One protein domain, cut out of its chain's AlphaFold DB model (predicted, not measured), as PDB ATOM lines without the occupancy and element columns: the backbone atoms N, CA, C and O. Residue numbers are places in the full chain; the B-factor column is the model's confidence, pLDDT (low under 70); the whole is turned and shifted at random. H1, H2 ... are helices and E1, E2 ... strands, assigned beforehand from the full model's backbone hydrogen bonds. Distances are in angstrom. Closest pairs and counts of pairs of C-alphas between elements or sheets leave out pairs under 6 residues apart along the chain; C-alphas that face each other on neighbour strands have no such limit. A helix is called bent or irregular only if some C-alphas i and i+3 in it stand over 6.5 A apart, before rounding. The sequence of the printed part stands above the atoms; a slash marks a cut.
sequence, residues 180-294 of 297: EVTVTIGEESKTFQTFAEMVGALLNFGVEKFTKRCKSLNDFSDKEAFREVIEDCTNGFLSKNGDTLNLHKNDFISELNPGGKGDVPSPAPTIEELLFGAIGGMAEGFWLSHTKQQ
ATOM      1  N   GLU A 180     -87.544 114.055-113.331       70.25
ATOM      2  CA  GLU A 180     -86.776 115.255-113.026       70.25
ATOM      3  C   GLU A 180     -87.597 116.189-112.135       70.25
ATOM      4  O   GLU A 180     -88.535 116.845-112.576       70.25
ATOM      5  N   VAL A 181     -87.251 116.230-110.850       80.06
ATOM      6  CA  VAL A 181     -87.852 117.140-109.873       80.06
ATOM      7  C   VAL A 181     -86.930 118.336-109.695       80.06
ATOM      8  O   VAL A 181     -85.849 118.207-109.117       80.06
ATOM      9  N   THR A 182     -87.352 119.505-110.177       85.19
ATOM     10  CA  THR A 182     -86.636 120.764-109.947       85.19
ATOM     11  C   THR A 182     -87.121 121.428-108.664       85.19
ATOM     12  O   THR A 182     -88.290 121.782-108.538       85.19
ATOM     13  N   VAL A 183     -86.214 121.623-107.710       91.06
ATOM     14  CA  VAL A 183     -86.482 122.248-106.407       91.06
ATOM     15  C   VAL A 183     -85.421 123.284-106.072       91.06
ATOM     16  O   VAL A 183     -84.283 123.221-106.530       91.06
ATOM     17  N   THR A 184     -85.784 124.231-105.217       94.19
ATOM     18  CA  THR A 184     -84.864 125.227-104.675       94.19
ATOM     19  C   THR A 184     -84.274 124.740-103.354       94.19
ATOM     20  O   THR A 184     -85.004 124.581-102.373       94.19
ATOM     21  N   ILE A 185     -82.951 124.565-103.297       92.44
ATOM     22  CA  ILE A 185     -82.197 124.284-102.066       92.44
ATOM     23  C   ILE A 185     -81.332 125.506-101.749       92.44
ATOM     24  O   ILE A 185     -80.411 125.852-102.488       92.44
ATOM     25  N   GLY A 186     -81.640 126.189-100.643       88.38
ATOM     26  CA  GLY A 186     -81.025 127.479-100.329       88.38
ATOM     27  C   GLY A 186     -81.479 128.560-101.313       88.38
ATOM     28  O   GLY A 186     -82.644 128.965-101.274       88.38
ATOM     29  N   GLU A 187     -80.560 129.022-102.160       89.56
ATOM     30  CA  GLU A 187     -80.794 130.005-103.233       89.56
ATOM     31  C   GLU A 187     -80.644 129.391-104.637       89.56
ATOM     32  O   GLU A 187     -80.855 130.073-105.636       89.56
ATOM     33  N   GLU A 188     -80.299 128.103-104.728       91.12
ATOM     34  CA  GLU A 188     -80.027 127.421-105.993       91.12
ATOM     35  C   GLU A 188     -81.196 126.526-106.402       91.12
ATOM     36  O   GLU A 188     -81.716 125.754-105.593       91.12
ATOM     37  N   SER A 189     -81.556 126.578-107.682       92.31
ATOM     38  CA  SER A 189     -82.466 125.614-108.301       92.31
ATOM     39  C   SER A 189     -81.680 124.385-108.755       92.31
ATOM     40  O   SER A 189     -80.684 124.516-109.468       92.31
ATOM     41  N   LYS A 190     -82.116 123.191-108.350       90.75
ATOM     42  CA  LYS A 190     -81.475 121.906-108.662       90.75
ATOM     43  C   LYS A 190     -82.511 120.898-109.127       90.75
ATOM     44  O   LYS A 190     -83.617 120.875-108.601       90.75
ATOM     45  N   THR A 191     -82.126 120.062-110.083       88.31
ATOM     46  CA  THR A 191     -82.972 118.999-110.633       88.31
ATOM     47  C   THR A 191     -82.450 117.642-110.179       88.31
ATOM     48  O   THR A 191     -81.247 117.395-110.250       88.31
ATOM     49  N   PHE A 192     -83.350 116.774-109.722       85.81
ATOM     50  CA  PHE A 192     -83.035 115.442-109.196       85.81
ATOM     51  C   PHE A 192     -83.839 114.372-109.913       85.81
ATOM     52  O   PHE A 192     -84.969 114.646-110.301       85.81
ATOM     53  N   GLN A 193     -83.279 113.167-110.053       77.94
ATOM     54  CA  GLN A 193     -83.961 112.042-110.701       77.94
ATOM     55  C   GLN A 193     -84.670 111.120-109.701       77.94
ATOM     56  O   GLN A 193     -85.549 110.345-110.080       77.94
ATOM     57  N   THR A 194     -84.286 111.198-108.422       82.62
ATOM     58  CA  THR A 194     -84.820 110.361-107.340       82.62
ATOM     59  C   THR A 194     -85.090 111.174-106.070       82.62
ATOM     60  O   THR A 194     -84.459 112.206-105.813       82.62
ATOM     61  N   PHE A 195     -86.017 110.690-105.240       86.12
ATOM     62  CA  PHE A 195     -86.252 111.191-103.889       86.12
ATOM     63  C   PHE A 195     -84.976 111.132-103.065       86.12
ATOM     64  O   PHE A 195     -84.631 112.100-102.392       86.12
ATOM     65  N   ALA A 196     -84.272 110.000-103.123       85.12
ATOM     66  CA  ALA A 196     -83.077 109.775-102.327       85.12
ATOM     67  C   ALA A 196     -81.970 110.794-102.641       85.12
ATOM     68  O   ALA A 196     -81.361 111.333-101.716       85.12
ATOM     69  N   GLU A 197     -81.740 111.113-103.920       88.25
ATOM     70  CA  GLU A 197     -80.791 112.157-104.330       88.25
ATOM     71  C   GLU A 197     -81.195 113.536-103.806       88.25
ATOM     72  O   GLU A 197     -80.357 114.269-103.276       88.25
ATOM     73  N   MET A 198     -82.481 113.877-103.913       93.25
ATOM     74  CA  MET A 198     -83.011 115.150-103.431       93.25
ATOM     75  C   MET A 198     -82.849 115.286-101.910       93.25
ATOM     76  O   MET A 198     -82.355 116.307-101.428       93.25
ATOM     77  N   VAL A 199     -83.213 114.250-101.147       93.81
ATOM     78  CA  VAL A 199     -83.054 114.223 -99.683       93.81
ATOM     79  C   VAL A 199     -81.574 114.278 -99.299       93.81
ATOM     80  O   VAL A 199     -81.207 115.025 -98.393       93.81
ATOM     81  N   GLY A 200     -80.704 113.563-100.017       92.19
ATOM     82  CA  GLY A 200     -79.257 113.616 -99.806       92.19
ATOM     83  C   GLY A 200     -78.674 115.013-100.043       92.19
ATOM     84  O   GLY A 200     -77.859 115.490 -99.252       92.19
ATOM     85  N   ALA A 201     -79.124 115.713-101.086       93.81
ATOM     86  CA  ALA A 201     -78.713 117.089-101.354       93.81
ATOM     87  C   ALA A 201     -79.200 118.070-100.275       93.81
ATOM     88  O   ALA A 201     -78.449 118.962 -99.874       93.81
ATOM     89  N   LEU A 202     -80.426 117.889 -99.772       96.25
ATOM     90  CA  LEU A 202     -80.962 118.685 -98.666       96.25
ATOM     91  C   LEU A 202     -80.188 118.439 -97.362       96.25
ATOM     92  O   LEU A 202     -79.834 119.400 -96.674       96.25
ATOM     93  N   LEU A 203     -79.864 117.180 -97.053       95.44
ATOM     94  CA  LEU A 203     -79.031 116.832 -95.902       95.44
ATOM     95  C   LEU A 203     -77.650 117.484 -96.007       95.44
ATOM     96  O   LEU A 203     -77.213 118.123 -95.054       95.44
ATOM     97  N   ASN A 204     -76.988 117.383 -97.163       94.44
ATOM     98  CA  ASN A 204     -75.683 118.009 -97.387       94.44
ATOM     99  C   ASN A 204     -75.735 119.525 -97.174       94.44
ATOM    100  O   ASN A 204     -74.877 120.081 -96.494       94.44
ATOM    101  N   PHE A 205     -76.776 120.195 -97.677       95.44
ATOM    102  CA  PHE A 205     -76.976 121.623 -97.437       95.44
ATOM    103  C   PHE A 205     -77.122 121.953 -95.941       95.44
ATOM    104  O   PHE A 205     -76.530 122.921 -95.453       95.44
ATOM    105  N   GLY A 206     -77.871 121.136 -95.195       94.50
ATOM    106  CA  GLY A 206     -78.001 121.267 -93.745       94.50
ATOM    107  C   GLY A 206     -76.675 121.046 -93.005       94.50
ATOM    108  O   GLY A 206     -76.300 121.860 -92.160       94.50
ATOM    109  N   VAL A 207     -75.916 120.010 -93.377       92.88
ATOM    110  CA  VAL A 207     -74.578 119.709 -92.831       92.88
ATOM    111  C   VAL A 207     -73.607 120.864 -93.088       92.88
ATOM    112  O   VAL A 207     -72.877 121.270 -92.180       92.88
ATOM    113  N   GLU A 208     -73.607 121.442 -94.290       93.38
ATOM    114  CA  GLU A 208     -72.782 122.610 -94.614       93.38
ATOM    115  C   GLU A 208     -73.152 123.828 -93.765       93.38
ATOM    116  O   GLU A 208     -72.269 124.535 -93.270       93.38
ATOM    117  N   LYS A 209     -74.453 124.086 -93.573       94.19
ATOM    118  CA  LYS A 209     -74.929 125.173 -92.708       94.19
ATOM    119  C   LYS A 209     -74.531 124.966 -91.251       94.19
ATOM    120  O   LYS A 209     -74.070 125.916 -90.621       94.19
ATOM    121  N   PHE A 210     -74.668 123.748 -90.735       93.94
ATOM    122  CA  PHE A 210     -74.251 123.400 -89.378       93.94
ATOM    123  C   PHE A 210     -72.743 123.607 -89.205       93.94
ATOM    124  O   PHE A 210     -72.318 124.358 -88.332       93.94
ATOM    125  N   THR A 211     -71.944 123.062 -90.123       89.69
ATOM    126  CA  THR A 211     -70.479 123.194 -90.126       89.69
ATOM    127  C   THR A 211     -70.031 124.659 -90.129       89.69
ATOM    128  O   THR A 211     -69.089 125.019 -89.430       89.69
ATOM    129  N   LYS A 212     -70.722 125.537 -90.874       91.88
ATOM    130  CA  LYS A 212     -70.454 126.989 -90.888       91.88
ATOM    131  C   LYS A 212     -70.850 127.698 -89.582       91.88
ATOM    132  O   LYS A 212     -70.324 128.777 -89.308       91.88
ATOM    133  N   ARG A 213     -71.779 127.138 -88.797       90.12
ATOM    134  CA  ARG A 213     -72.221 127.664 -87.488       90.12
ATOM    135  C   ARG A 213     -71.250 127.282 -86.364       90.12
ATOM    136  O   ARG A 213     -71.098 128.066 -85.426       90.12
ATOM    137  N   CYS A 214     -70.590 126.127 -86.462       89.19
ATOM    138  CA  CYS A 214     -69.612 125.650 -85.485       89.19
ATOM    139  C   CYS A 214     -68.370 126.560 -85.428       89.19
ATOM    140  O   CYS A 214     -67.785 126.912 -86.451       89.19
ATOM    141  N   LYS A 215     -67.937 126.927 -84.218       90.56
ATOM    142  CA  LYS A 215     -66.731 127.739 -83.961       90.56
ATOM    143  C   LYS A 215     -65.648 126.963 -83.214       90.56
ATOM    144  O   LYS A 215     -64.524 127.445 -83.083       90.56
ATOM    145  N   SER A 216     -65.979 125.780 -82.711       85.81
ATOM    146  CA  SER A 216     -65.106 124.906 -81.940       85.81
ATOM    147  C   SER A 216     -65.445 123.432 -82.179       85.81
ATOM    148  O   SER A 216     -66.521 123.109 -82.675       85.81
ATOM    149  N   LEU A 217     -64.541 122.531 -81.783       78.31
ATOM    150  CA  LEU A 217     -64.777 121.081 -81.829       78.31
ATOM    151  C   LEU A 217     -65.964 120.648 -80.960       78.31
ATOM    152  O   LEU A 217     -66.685 119.735 -81.339       78.31
ATOM    153  N   ASN A 218     -66.207 121.332 -79.839       82.00
ATOM    154  CA  ASN A 218     -67.349 121.031 -78.979       82.00
ATOM    155  C   ASN A 218     -68.683 121.306 -79.688       82.00
ATOM    156  O   ASN A 218     -69.642 120.576 -79.466       82.00
ATOM    157  N   ASP A 219     -68.725 122.303 -80.578       82.56
ATOM    158  CA  ASP A 219     -69.928 122.608 -81.359       82.56
ATOM    159  C   ASP A 219     -70.223 121.509 -82.391       82.56
ATOM    160  O   ASP A 219     -71.378 121.297 -82.735       82.56
ATOM    161  N   PHE A 220     -69.200 120.791 -82.881       80.50
ATOM    162  CA  PHE A 220     -69.379 119.668 -83.815       80.50
ATOM    163  C   PHE A 220     -69.975 118.425 -83.150       80.50
ATOM    164  O   PHE A 220     -70.568 117.596 -83.834       80.50
ATOM    165  N   SER A 221     -69.831 118.295 -81.831       82.94
ATOM    166  CA  SER A 221     -70.384 117.184 -81.051       82.94
ATOM    167  C   SER A 221     -71.798 117.464 -80.525       82.94
ATOM    168  O   SER A 221     -72.382 116.603 -79.865       82.94
ATOM    169  N   ASP A 222     -72.369 118.638 -80.815       89.50
ATOM    170  CA  ASP A 222     -73.720 119.006 -80.393       89.50
ATOM    171  C   ASP A 222     -74.783 118.436 -81.347       89.50
ATOM    172  O   ASP A 222     -75.109 119.005 -82.393       89.50
ATOM    173  N   LYS A 223     -75.329 117.276 -80.966       89.81
ATOM    174  CA  LYS A 223     -76.359 116.563 -81.735       89.81
ATOM    175  C   LYS A 223     -77.661 117.349 -81.846       89.81
ATOM    176  O   LYS A 223     -78.333 117.268 -82.874       89.81
ATOM    177  N   GLU A 224     -78.034 118.075 -80.798       91.31
ATOM    178  CA  GLU A 224     -79.297 118.811 -80.769       91.31
ATOM    179  C   GLU A 224     -79.199 120.049 -81.660       91.31
ATOM    180  O   GLU A 224     -80.083 120.275 -82.483       91.31
ATOM    181  N   ALA A 225     -78.074 120.769 -81.613       91.38
ATOM    182  CA  ALA A 225     -77.812 121.862 -82.546       91.38
ATOM    183  C   ALA A 225     -77.735 121.382 -84.008       91.38
ATOM    184  O   ALA A 225     -78.191 122.082 -84.913       91.38
ATOM    185  N   PHE A 226     -77.185 120.188 -84.261       92.56
ATOM    186  CA  PHE A 226     -77.203 119.586 -85.595       92.56
ATOM    187  C   PHE A 226     -78.634 119.314 -86.070       92.56
ATOM    188  O   PHE A 226     -79.006 119.739 -87.163       92.56
ATOM    189  N   ARG A 227     -79.453 118.656 -85.239       92.88
ATOM    190  CA  ARG A 227     -80.858 118.353 -85.555       92.88
ATOM    191  C   ARG A 227     -81.683 119.613 -85.802       92.88
ATOM    192  O   ARG A 227     -82.396 119.649 -86.799       92.88
ATOM    193  N   GLU A 228     -81.518 120.640 -84.969       94.69
ATOM    194  CA  GLU A 228     -82.168 121.949 -85.130       94.69
ATOM    195  C   GLU A 228     -81.867 122.543 -86.517       94.69
ATOM    196  O   GLU A 228     -82.775 122.932 -87.249       94.69
ATOM    197  N   VAL A 229     -80.597 122.535 -86.943       94.81
ATOM    198  CA  VAL A 229     -80.215 123.065 -88.264       94.81
ATOM    199  C   VAL A 229     -80.818 122.248 -89.411       94.81
ATOM    200  O   VAL A 229     -81.231 122.833 -90.417       94.81
ATOM    201  N   ILE A 230     -80.869 120.916 -89.296       95.38
ATOM    202  CA  ILE A 230     -81.500 120.064 -90.316       95.38
ATOM    203  C   ILE A 230     -83.006 120.341 -90.399       95.38
ATOM    204  O   ILE A 230     -83.535 120.486 -91.504       95.38
ATOM    205  N   GLU A 231     -83.689 120.464 -89.263       95.31
ATOM    206  CA  GLU A 231     -85.121 120.767 -89.196       95.31
ATOM    207  C   GLU A 231     -85.437 122.137 -89.811       95.31
ATOM    208  O   GLU A 231     -86.291 122.232 -90.696       95.31
ATOM    209  N   ASP A 232     -84.677 123.177 -89.460       95.44
ATOM    210  CA  ASP A 232     -84.807 124.520 -90.040       95.44
ATOM    211  C   ASP A 232     -84.623 124.517 -91.563       95.44
ATOM    212  O   ASP A 232     -85.375 125.156 -92.307       95.44
ATOM    213  N   CYS A 233     -83.623 123.781 -92.056       95.25
ATOM    214  CA  CYS A 233     -83.393 123.648 -93.493       95.25
ATOM    215  C   CYS A 233     -84.538 122.905 -94.185       95.25
ATOM    216  O   CYS A 233     -84.918 123.282 -95.293       95.25
ATOM    217  N   THR A 234     -85.103 121.893 -93.530       96.00
ATOM    218  CA  THR A 234     -86.216 121.094 -94.053       96.00
ATOM    219  C   THR A 234     -87.500 121.916 -94.124       96.00
ATOM    220  O   THR A 234     -88.146 121.947 -95.170       96.00
ATOM    221  N   ASN A 235     -87.820 122.675 -93.076       95.88
ATOM    222  CA  ASN A 235     -88.947 123.611 -93.059       95.88
ATOM    223  C   ASN A 235     -88.797 124.706 -94.129       95.88
ATOM    224  O   ASN A 235     -89.729 125.011 -94.881       95.88
ATOM    225  N   GLY A 236     -87.593 125.271 -94.260       95.12
ATOM    226  CA  GLY A 236     -87.277 126.235 -95.314       95.12
ATOM    227  C   GLY A 236     -87.398 125.644 -96.723       95.12
ATOM    228  O   GLY A 236     -87.826 126.327 -97.649       95.12
ATOM    229  N   PHE A 237     -87.058 124.369 -96.895       96.44
ATOM    230  CA  PHE A 237     -87.219 123.659 -98.160       96.44
ATOM    231  C   PHE A 237     -88.692 123.375 -98.479       96.44
ATOM    232  O   PHE A 237     -89.124 123.639 -99.601       96.44
ATOM    233  N   LEU A 238     -89.479 122.908 -97.505       94.50
ATOM    234  CA  LEU A 238     -90.915 122.651 -97.662       94.50
ATOM    235  C   LEU A 238     -91.683 123.922 -98.013       94.50
ATOM    236  O   LEU A 238     -92.450 123.923 -98.969       94.50
ATOM    237  N   SER A 239     -91.431 125.026 -97.310       93.69
ATOM    238  CA  SER A 239     -92.110 126.299 -97.593       93.69
ATOM    239  C   SER A 239     -91.860 126.825 -99.011       93.69
ATOM    240  O   SER A 239     -92.727 127.481 -99.579       93.69
ATOM    241  N   LYS A 240     -90.696 126.525 -99.604       93.12
ATOM    242  CA  LYS A 240     -90.347 126.943-100.971       93.12
ATOM    243  C   LYS A 240     -90.824 125.983-102.057       93.12
ATOM    244  O   LYS A 240     -91.018 126.415-103.186       93.12
ATOM    245  N   ASN A 241     -90.946 124.695-101.741       91.56
ATOM    246  CA  ASN A 241     -91.138 123.641-102.740       91.56
ATOM    247  C   ASN A 241     -92.409 122.812-102.517       91.56
ATOM    248  O   ASN A 241     -92.625 121.850-103.246       91.56
ATOM    249  N   GLY A 242     -93.234 123.143-101.519       85.12
ATOM    250  CA  GLY A 242     -94.365 122.326-101.075       85.12
ATOM    251  C   GLY A 242     -95.305 121.915-102.205       85.12
ATOM    252  O   GLY A 242     -95.638 120.738-102.311       85.12
ATOM    253  N   ASP A 243     -95.652 122.845-103.094       79.88
ATOM    254  CA  ASP A 243     -96.514 122.565-104.248       79.88
ATOM    255  C   ASP A 243     -95.859 121.566-105.211       79.88
ATOM    256  O   ASP A 243     -96.449 120.534-105.533       79.88
ATOM    257  N   THR A 244     -94.598 121.802-105.588       77.12
ATOM    258  CA  THR A 244     -93.819 120.892-106.443       77.12
ATOM    259  C   THR A 244     -93.688 119.503-105.822       77.12
ATOM    260  O   THR A 244     -93.864 118.493-106.495       77.12
ATOM    261  N   LEU A 245     -93.402 119.418-104.523       83.31
ATOM    262  CA  LEU A 245     -93.236 118.138-103.839       83.31
ATOM    263  C   LEU A 245     -94.565 117.380-103.720       83.31
ATOM    264  O   LEU A 245     -94.580 116.157-103.862       83.31
ATOM    265  N   ASN A 246     -95.672 118.094-103.496       75.94
ATOM    266  CA  ASN A 246     -97.012 117.513-103.444       75.94
ATOM    267  C   ASN A 246     -97.448 116.943-104.795       75.94
ATOM    268  O   ASN A 246     -97.993 115.839-104.821       75.94
ATOM    269  N   LEU A 247     -97.146 117.633-105.903       68.62
ATOM    270  CA  LEU A 247     -97.429 117.147-107.262       68.62
ATOM    271  C   LEU A 247     -96.819 115.768-107.525       68.62
ATOM    272  O   LEU A 247     -97.398 114.961-108.244       68.62
ATOM    273  N   HIS A 248     -95.686 115.471-106.893       73.38
ATOM    274  CA  HIS A 248     -94.977 114.222-107.104       73.38
ATOM    275  C   HIS A 248     -94.920 113.298-105.870       73.38
ATOM    276  O   HIS A 248     -94.089 112.389-105.771       73.38
ATOM    277  N   LYS A 249     -95.802 113.514-104.892       76.44
ATOM    278  CA  LYS A 249     -95.841 112.770-103.626       76.44
ATOM    279  C   LYS A 249     -95.924 111.252-103.828       76.44
ATOM    280  O   LYS A 249     -95.186 110.496-103.198       76.44
ATOM    281  N   ASN A 250     -96.802 110.803-104.721       66.00
ATOM    282  CA  ASN A 250     -97.030 109.375-104.953       66.00
ATOM    283  C   ASN A 250     -95.825 108.697-105.624       66.00
ATOM    284  O   ASN A 250     -95.559 107.513-105.388       66.00
ATOM    285  N   ASP A 251     -95.055 109.449-106.414       70.00
ATOM    286  CA  ASP A 251     -93.822 108.965-107.037       70.00
ATOM    287  C   ASP A 251     -92.746 108.711-105.980       70.00
ATOM    288  O   ASP A 251     -92.088 107.674-106.009       70.00
ATOM    289  N   PHE A 252     -92.616 109.609-104.996       78.00
ATOM    290  CA  PHE A 252     -91.709 109.407-103.863       78.00
ATOM    291  C   PHE A 252     -92.104 108.175-103.028       78.00
ATOM    292  O   PHE A 252     -91.242 107.382-102.658       78.00
ATOM    293  N   ILE A 253     -93.402 107.967-102.774       73.69
ATOM    294  CA  ILE A 253     -93.899 106.779-102.050       73.69
ATOM    295  C   ILE A 253     -93.540 105.487-102.796       73.69
ATOM    296  O   ILE A 253     -93.130 104.505-102.176       73.69
ATOM    297  N   SER A 254     -93.688 105.493-104.121       68.75
ATOM    298  CA  SER A 254     -93.411 104.328-104.967       68.75
ATOM    299  C   SER A 254     -91.920 103.988-105.015       68.75
ATOM    300  O   SER A 254     -91.562 102.813-104.973       68.75
ATOM    301  N   GLU A 255     -91.047 105.001-105.040       72.00
ATOM    302  CA  GLU A 255     -89.593 104.819-104.941       72.00
ATOM    303  C   GLU A 255     -89.177 104.170-103.614       72.00
ATOM    304  O   GLU A 255     -88.330 103.278-103.597       72.00
ATOM    305  N   LEU A 256     -89.789 104.588-102.501       70.19
ATOM    306  CA  LEU A 256     -89.462 104.078-101.167       70.19
ATOM    307  C   LEU A 256     -89.987 102.657-100.907       70.19
ATOM    308  O   LEU A 256     -89.452 101.964-100.043       70.19
ATOM    309  N   ASN A 257     -91.003 102.208-101.649       68.19
ATOM    310  CA  ASN A 257     -91.611 100.882-101.514       68.19
ATOM    311  C   ASN A 257     -91.634 100.115-102.852       68.19
ATOM    312  O   ASN A 257     -92.718  99.823-103.369       68.19
ATOM    313  N   PRO A 258     -90.474  99.694-103.398       47.72
ATOM    314  CA  PRO A 258     -90.368  99.075-104.728       47.72
ATOM    315  C   PRO A 258     -90.948  97.642-104.836       47.72
ATOM    316  O   PRO A 258     -90.570  96.876-105.719       47.72
ATOM    317  N   GLY A 259     -91.876  97.243-103.959       47.78
ATOM    318  CA  GLY A 259     -92.456  95.894-103.952       47.78
ATOM    319  C   GLY A 259     -93.642  95.672-103.010       47.78
ATOM    320  O   GLY A 259     -93.821  94.553-102.532       47.78
ATOM    321  N   GLY A 260     -94.435  96.703-102.700       42.88
ATOM    322  CA  GLY A 260     -95.499  96.635-101.691       42.88
ATOM    323  C   GLY A 260     -96.631  95.640-101.992       42.88
ATOM    324  O   GLY A 260     -97.680  96.020-102.497       42.88
ATOM    325  N   LYS A 261     -96.458  94.376-101.588       49.34
ATOM    326  CA  LYS A 261     -97.543  93.579-100.999       49.34
ATOM    327  C   LYS A 261     -97.681  94.026 -99.544       49.34
ATOM    328  O   LYS A 261     -96.716  93.908 -98.793       49.34
ATOM    329  N   GLY A 262     -98.844  94.529 -99.144       39.41
ATOM    330  CA  GLY A 262     -99.051  94.990 -97.774       39.41
ATOM    331  C   GLY A 262    -100.509  95.287 -97.465       39.41
ATOM    332  O   GLY A 262    -100.951  96.425 -97.575       39.41
ATOM    333  N   ASP A 263    -101.230  94.244 -97.067       45.50
ATOM    334  CA  ASP A 263    -102.505  94.311 -96.363       45.50
ATOM    335  C   ASP A 263    -102.346  95.121 -95.063       45.50
ATOM    336  O   ASP A 263    -101.794  94.589 -94.110       45.50
ATOM    337  N   VAL A 264    -102.775  96.389 -95.032       39.94
ATOM    338  CA  VAL A 264    -103.431  97.132 -93.922       39.94
ATOM    339  C   VAL A 264    -103.784  98.527 -94.481       39.94
ATOM    340  O   VAL A 264    -102.903  99.190 -95.025       39.94
ATOM    341  N   PRO A 265    -105.026  99.032 -94.337       39.75
ATOM    342  CA  PRO A 265    -105.378 100.386 -94.755       39.75
ATOM    343  C   PRO A 265    -104.814 101.410 -93.756       39.75
ATOM    344  O   PRO A 265    -105.506 101.848 -92.839       39.75
ATOM    345  N   SER A 266    -103.541 101.774 -93.904       53.62
ATOM    346  CA  SER A 266    -103.001 102.992 -93.290       53.62
ATOM    347  C   SER A 266    -103.232 104.167 -94.245       53.62
ATOM    348  O   SER A 266    -103.064 103.990 -95.455       53.62
ATOM    349  N   PRO A 267    -103.596 105.366 -93.756       61.69
ATOM    350  CA  PRO A 267    -103.608 106.554 -94.599       61.69
ATOM    351  C   PRO A 267    -102.220 106.769 -95.217       61.69
ATOM    352  O   PRO A 267    -101.198 106.550 -94.562       61.69
ATOM    353  N   ALA A 268    -102.190 107.156 -96.493       65.38
ATOM    354  CA  ALA A 268    -100.946 107.430 -97.199       65.38
ATOM    355  C   ALA A 268    -100.214 108.609 -96.525       65.38
ATOM    356  O   ALA A 268    -100.844 109.656 -96.329       65.38
ATOM    357  N   PRO A 269     -98.913 108.477 -96.205       78.06
ATOM    358  CA  PRO A 269     -98.162 109.513 -95.496       78.06
ATOM    359  C   PRO A 269     -98.167 110.812 -96.298       78.06
ATOM    360  O   PRO A 269     -98.121 110.777 -97.523       78.06
ATOM    361  N   THR A 270     -98.258 111.956 -95.632       86.25
ATOM    362  CA  THR A 270     -98.107 113.305 -96.197       86.25
ATOM    363  C   THR A 270     -96.694 113.533 -96.740       86.25
ATOM    364  O   THR A 270     -95.761 112.796 -96.426       86.25
ATOM    365  N   ILE A 271     -96.520 114.557 -97.586       86.69
ATOM    366  CA  ILE A 271     -95.187 114.894 -98.106       86.69
ATOM    367  C   ILE A 271     -94.228 115.321 -96.991       86.69
ATOM    368  O   ILE A 271     -93.037 115.026 -97.050       86.69
ATOM    369  N   GLU A 272     -94.766 115.960 -95.953       90.88
ATOM    370  CA  GLU A 272     -94.039 116.349 -94.749       90.88
ATOM    371  C   GLU A 272     -93.553 115.104 -94.008       90.88
ATOM    372  O   GLU A 272     -92.357 114.968 -93.773       90.88
ATOM    373  N   GLU A 273     -94.441 114.144 -93.730       89.31
ATOM    374  CA  GLU A 273     -94.077 112.881 -93.075       89.31
ATOM    375  C   GLU A 273     -93.024 112.094 -93.867       89.31
ATOM    376  O   GLU A 273     -92.082 111.561 -93.279       89.31
ATOM    377  N   LEU A 274     -93.141 112.052 -95.199       88.69
ATOM    378  CA  LEU A 274     -92.156 111.403 -96.069       88.69
ATOM    379  C   LEU A 274     -90.789 112.083 -95.993       88.69
ATOM    380  O   LEU A 274     -89.770 111.408 -95.824       88.69
ATOM    381  N   LEU A 275     -90.760 113.410 -96.120       92.19
ATOM    382  CA  LEU A 275     -89.521 114.176 -96.126       92.19
ATOM    383  C   LEU A 275     -88.834 114.132 -94.761       92.19
ATOM    384  O   LEU A 275     -87.649 113.810 -94.700       92.19
ATOM    385  N   PHE A 276     -89.573 114.396 -93.679       92.56
ATOM    386  CA  PHE A 276     -89.047 114.351 -92.315       92.56
ATOM    387  C   PHE A 276     -88.603 112.945 -91.913       92.56
ATOM    388  O   PHE A 276     -87.550 112.793 -91.292       92.56
ATOM    389  N   GLY A 277     -89.346 111.911 -92.316       89.44
ATOM    390  CA  GLY A 277     -88.951 110.523 -92.093       89.44
ATOM    391  C   GLY A 277     -87.632 110.178 -92.790       89.44
ATOM    392  O   GLY A 277     -86.713 109.652 -92.158       89.44
ATOM    393  N   ALA A 278     -87.508 110.518 -94.075       89.75
ATOM    394  CA  ALA A 278     -86.311 110.224 -94.857       89.75
ATOM    395  C   ALA A 278     -85.089 111.023 -94.380       89.75
ATOM    396  O   ALA A 278     -84.036 110.435 -94.117       89.75
ATOM    397  N   ILE A 279     -85.220 112.345 -94.218       92.50
ATOM    398  CA  ILE A 279     -84.094 113.185 -93.798       92.50
ATOM    399  C   ILE A 279     -83.685 112.908 -92.354       92.50
ATOM    400  O   ILE A 279     -82.491 112.885 -92.067       92.50
ATOM    401  N   GLY A 280     -84.638 112.615 -91.463       88.44
ATOM    402  CA  GLY A 280     -84.352 112.222 -90.086       88.44
ATOM    403  C   GLY A 280     -83.552 110.921 -90.021       88.44
ATOM    404  O   GLY A 280     -82.543 110.850 -89.317       88.44
ATOM    405  N   GLY A 281     -83.940 109.916 -90.816       87.75
ATOM    406  CA  GLY A 281     -83.199 108.660 -90.931       87.75
ATOM    407  C   GLY A 281     -81.775 108.854 -91.462       87.75
ATOM    408  O   GLY A 281     -80.821 108.325 -90.885       87.75
ATOM    409  N   MET A 282     -81.607 109.650 -92.524       89.69
ATOM    410  CA  MET A 282     -80.282 109.932 -93.088       89.69
ATOM    411  C   MET A 282     -79.408 110.776 -92.146       89.69
ATOM    412  O   MET A 282     -78.222 110.484 -92.002       89.69
ATOM    413  N   ALA A 283     -79.974 111.778 -91.468       88.94
ATOM    414  CA  ALA A 283     -79.262 112.615 -90.504       88.94
ATOM    415  C   ALA A 283     -78.780 111.804 -89.291       88.94
ATOM    416  O   ALA A 283     -77.640 111.965 -88.852       88.94
ATOM    417  N   GLU A 284     -79.605 110.886 -88.777       88.88
ATOM    418  CA  GLU A 284     -79.203 109.982 -87.696       88.88
ATOM    419  C   GLU A 284     -78.090 109.026 -88.151       88.88
ATOM    420  O   GLU A 284     -77.100 108.847 -87.439       88.88
ATOM    421  N   GLY A 285     -78.202 108.459 -89.358       85.81
ATOM    422  CA  GLY A 285     -77.151 107.622 -89.945       85.81
ATOM    423  C   GLY A 285     -75.828 108.373 -90.128       85.81
ATOM    424  O   GLY A 285     -74.761 107.850 -89.787       85.81
ATOM    425  N   PHE A 286     -75.894 109.617 -90.610       85.81
ATOM    426  CA  PHE A 286     -74.743 110.509 -90.732       85.81
ATOM    427  C   PHE A 286     -74.091 110.751 -89.366       85.81
ATOM    428  O   PHE A 286     -72.885 110.544 -89.212       85.81
ATOM    429  N   TRP A 287     -74.889 111.096 -88.351       84.56
ATOM    430  CA  TRP A 287     -74.398 111.356 -86.999       84.56
ATOM    431  C   TRP A 287     -73.710 110.134 -86.377       84.56
ATOM    432  O   TRP A 287     -72.594 110.238 -85.871       84.56
ATOM    433  N   LEU A 288     -74.330 108.952 -86.465       84.62
ATOM    434  CA  LEU A 288     -73.754 107.698 -85.964       84.62
ATOM    435  C   LEU A 288     -72.451 107.309 -86.678       84.62
ATOM    436  O   LEU A 288     -71.586 106.661 -86.086       84.62
ATOM    437  N   SER A 289     -72.310 107.674 -87.951       81.94
ATOM    438  CA  SER A 289     -71.079 107.436 -88.710       81.94
ATOM    439  C   SER A 289     -69.972 108.400 -88.278       81.94
ATOM    440  O   SER A 289     -68.814 107.997 -88.182       81.94
ATOM    441  N   HIS A 290     -70.334 109.644 -87.950       75.81
ATOM    442  CA  HIS A 290     -69.415 110.664 -87.455       75.81
ATOM    443  C   HIS A 290     -68.851 110.321 -86.067       75.81
ATOM    444  O   HIS A 290     -67.644 110.414 -85.856       75.81
ATOM    445  N   THR A 291     -69.684 109.850 -85.135       70.81
ATOM    446  CA  THR A 291     -69.234 109.513 -83.769       70.81
ATOM    447  C   THR A 291     -68.344 108.270 -83.723       70.81
ATOM    448  O   THR A 291     -67.331 108.265 -83.029       70.81
ATOM    449  N   LYS A 292     -68.628 107.241 -84.533       67.12
ATOM    450  CA  LYS A 292     -67.767 106.044 -84.638       67.12
ATOM    451  C   LYS A 292     -66.350 106.346 -85.135       67.12
ATOM    452  O   LYS A 292     -65.434 105.593 -84.819       67.12
ATOM    453  N   GLN A 293     -66.163 107.411 -85.914       58.97
ATOM    454  CA  GLN A 293     -64.833 107.856 -86.340       58.97
ATOM    455  C   GLN A 293     -64.063 108.581 -85.227       58.97
ATOM    456  O   GLN A 293     -62.838 108.607 -85.277       58.97
ATOM    457  N   GLN A 294     -64.751 109.136 -84.223       55.62
ATOM    458  CA  GLN A 294     -64.121 109.785 -83.068       55.62
ATOM    459  C   GLN A 294     -63.694 108.776 -81.986       55.62
ATOM    460  O   GLN A 294     -62.659 108.978 -81.363       55.62
TER     461      GLN A 294
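This is residues 180 to 294 of the 297 residues of an uncharacterized protein of Candidatus Scalindua sp. AMX11 (UniProt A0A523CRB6). A small strand hairpin, E1 and E2, packs through E1 on the kinked helix H3, in a core where the long helices H1, H3 and H5 touch one another in a triangle. Short H2 lies at one end of this core and H4 at the other, with loop residues 257 to 267 sticking out beyond H4. The printed part has 115 residues, mostly helix, in the order E1, E2, H1, H2, H3, H4, H5, with an antiparallel sheet E1 - E2. It is compact, with a radius of gyration of the C-alphas of 15.5 A and spans of 48 by 32 by 21 A.

E1 is residues 181 to 185, beginning at C-alpha 181 (-87.852, 117.140, -109.873), and E2 is 188 to 192. H3, residues 223 to 247, measures 33.1 A; it is irregular, with C-alphas 240 and 243 8.2 A apart, and has a kink of 75 degrees near residue 241. H1 is 195 to 213, 27.2 A; H2 is 217 to 220; H4 is 249 to 256. H5, 271 to 294, measures 34.9 A and ends at C-alpha 294 (-64.121, 109.785, -83.068).

In the hairpin E1 and E2, N 183 and O 190 are 2.8 A apart, within hydrogen-bond range. The closest C-alphas of E1 and H3 are Val 183 and Asn 241, 6.1 A. H1, with residues 202 to 210 alone, touches H3, closest at C-alphas Gly 206 and Ile 230, 5.0 A, a steep tilt of 40 degrees, opposite ways. H5 touches H3 at a shallow tilt of 31 degrees, closest at C-alphas Asn 246 and Ile 271, 6.2 A. O i to N i+4 pairs are within range throughout H1 and H4, 19 of 21 in H3 and 18 of 20 in H5; H2 is too short for one.

The printed part has no cut. The link H4 to H5 is long, 14 residues. Mean pLDDT of the printed part is 82.5; residues 257 to 268 and 292 to 294 are among those under 70.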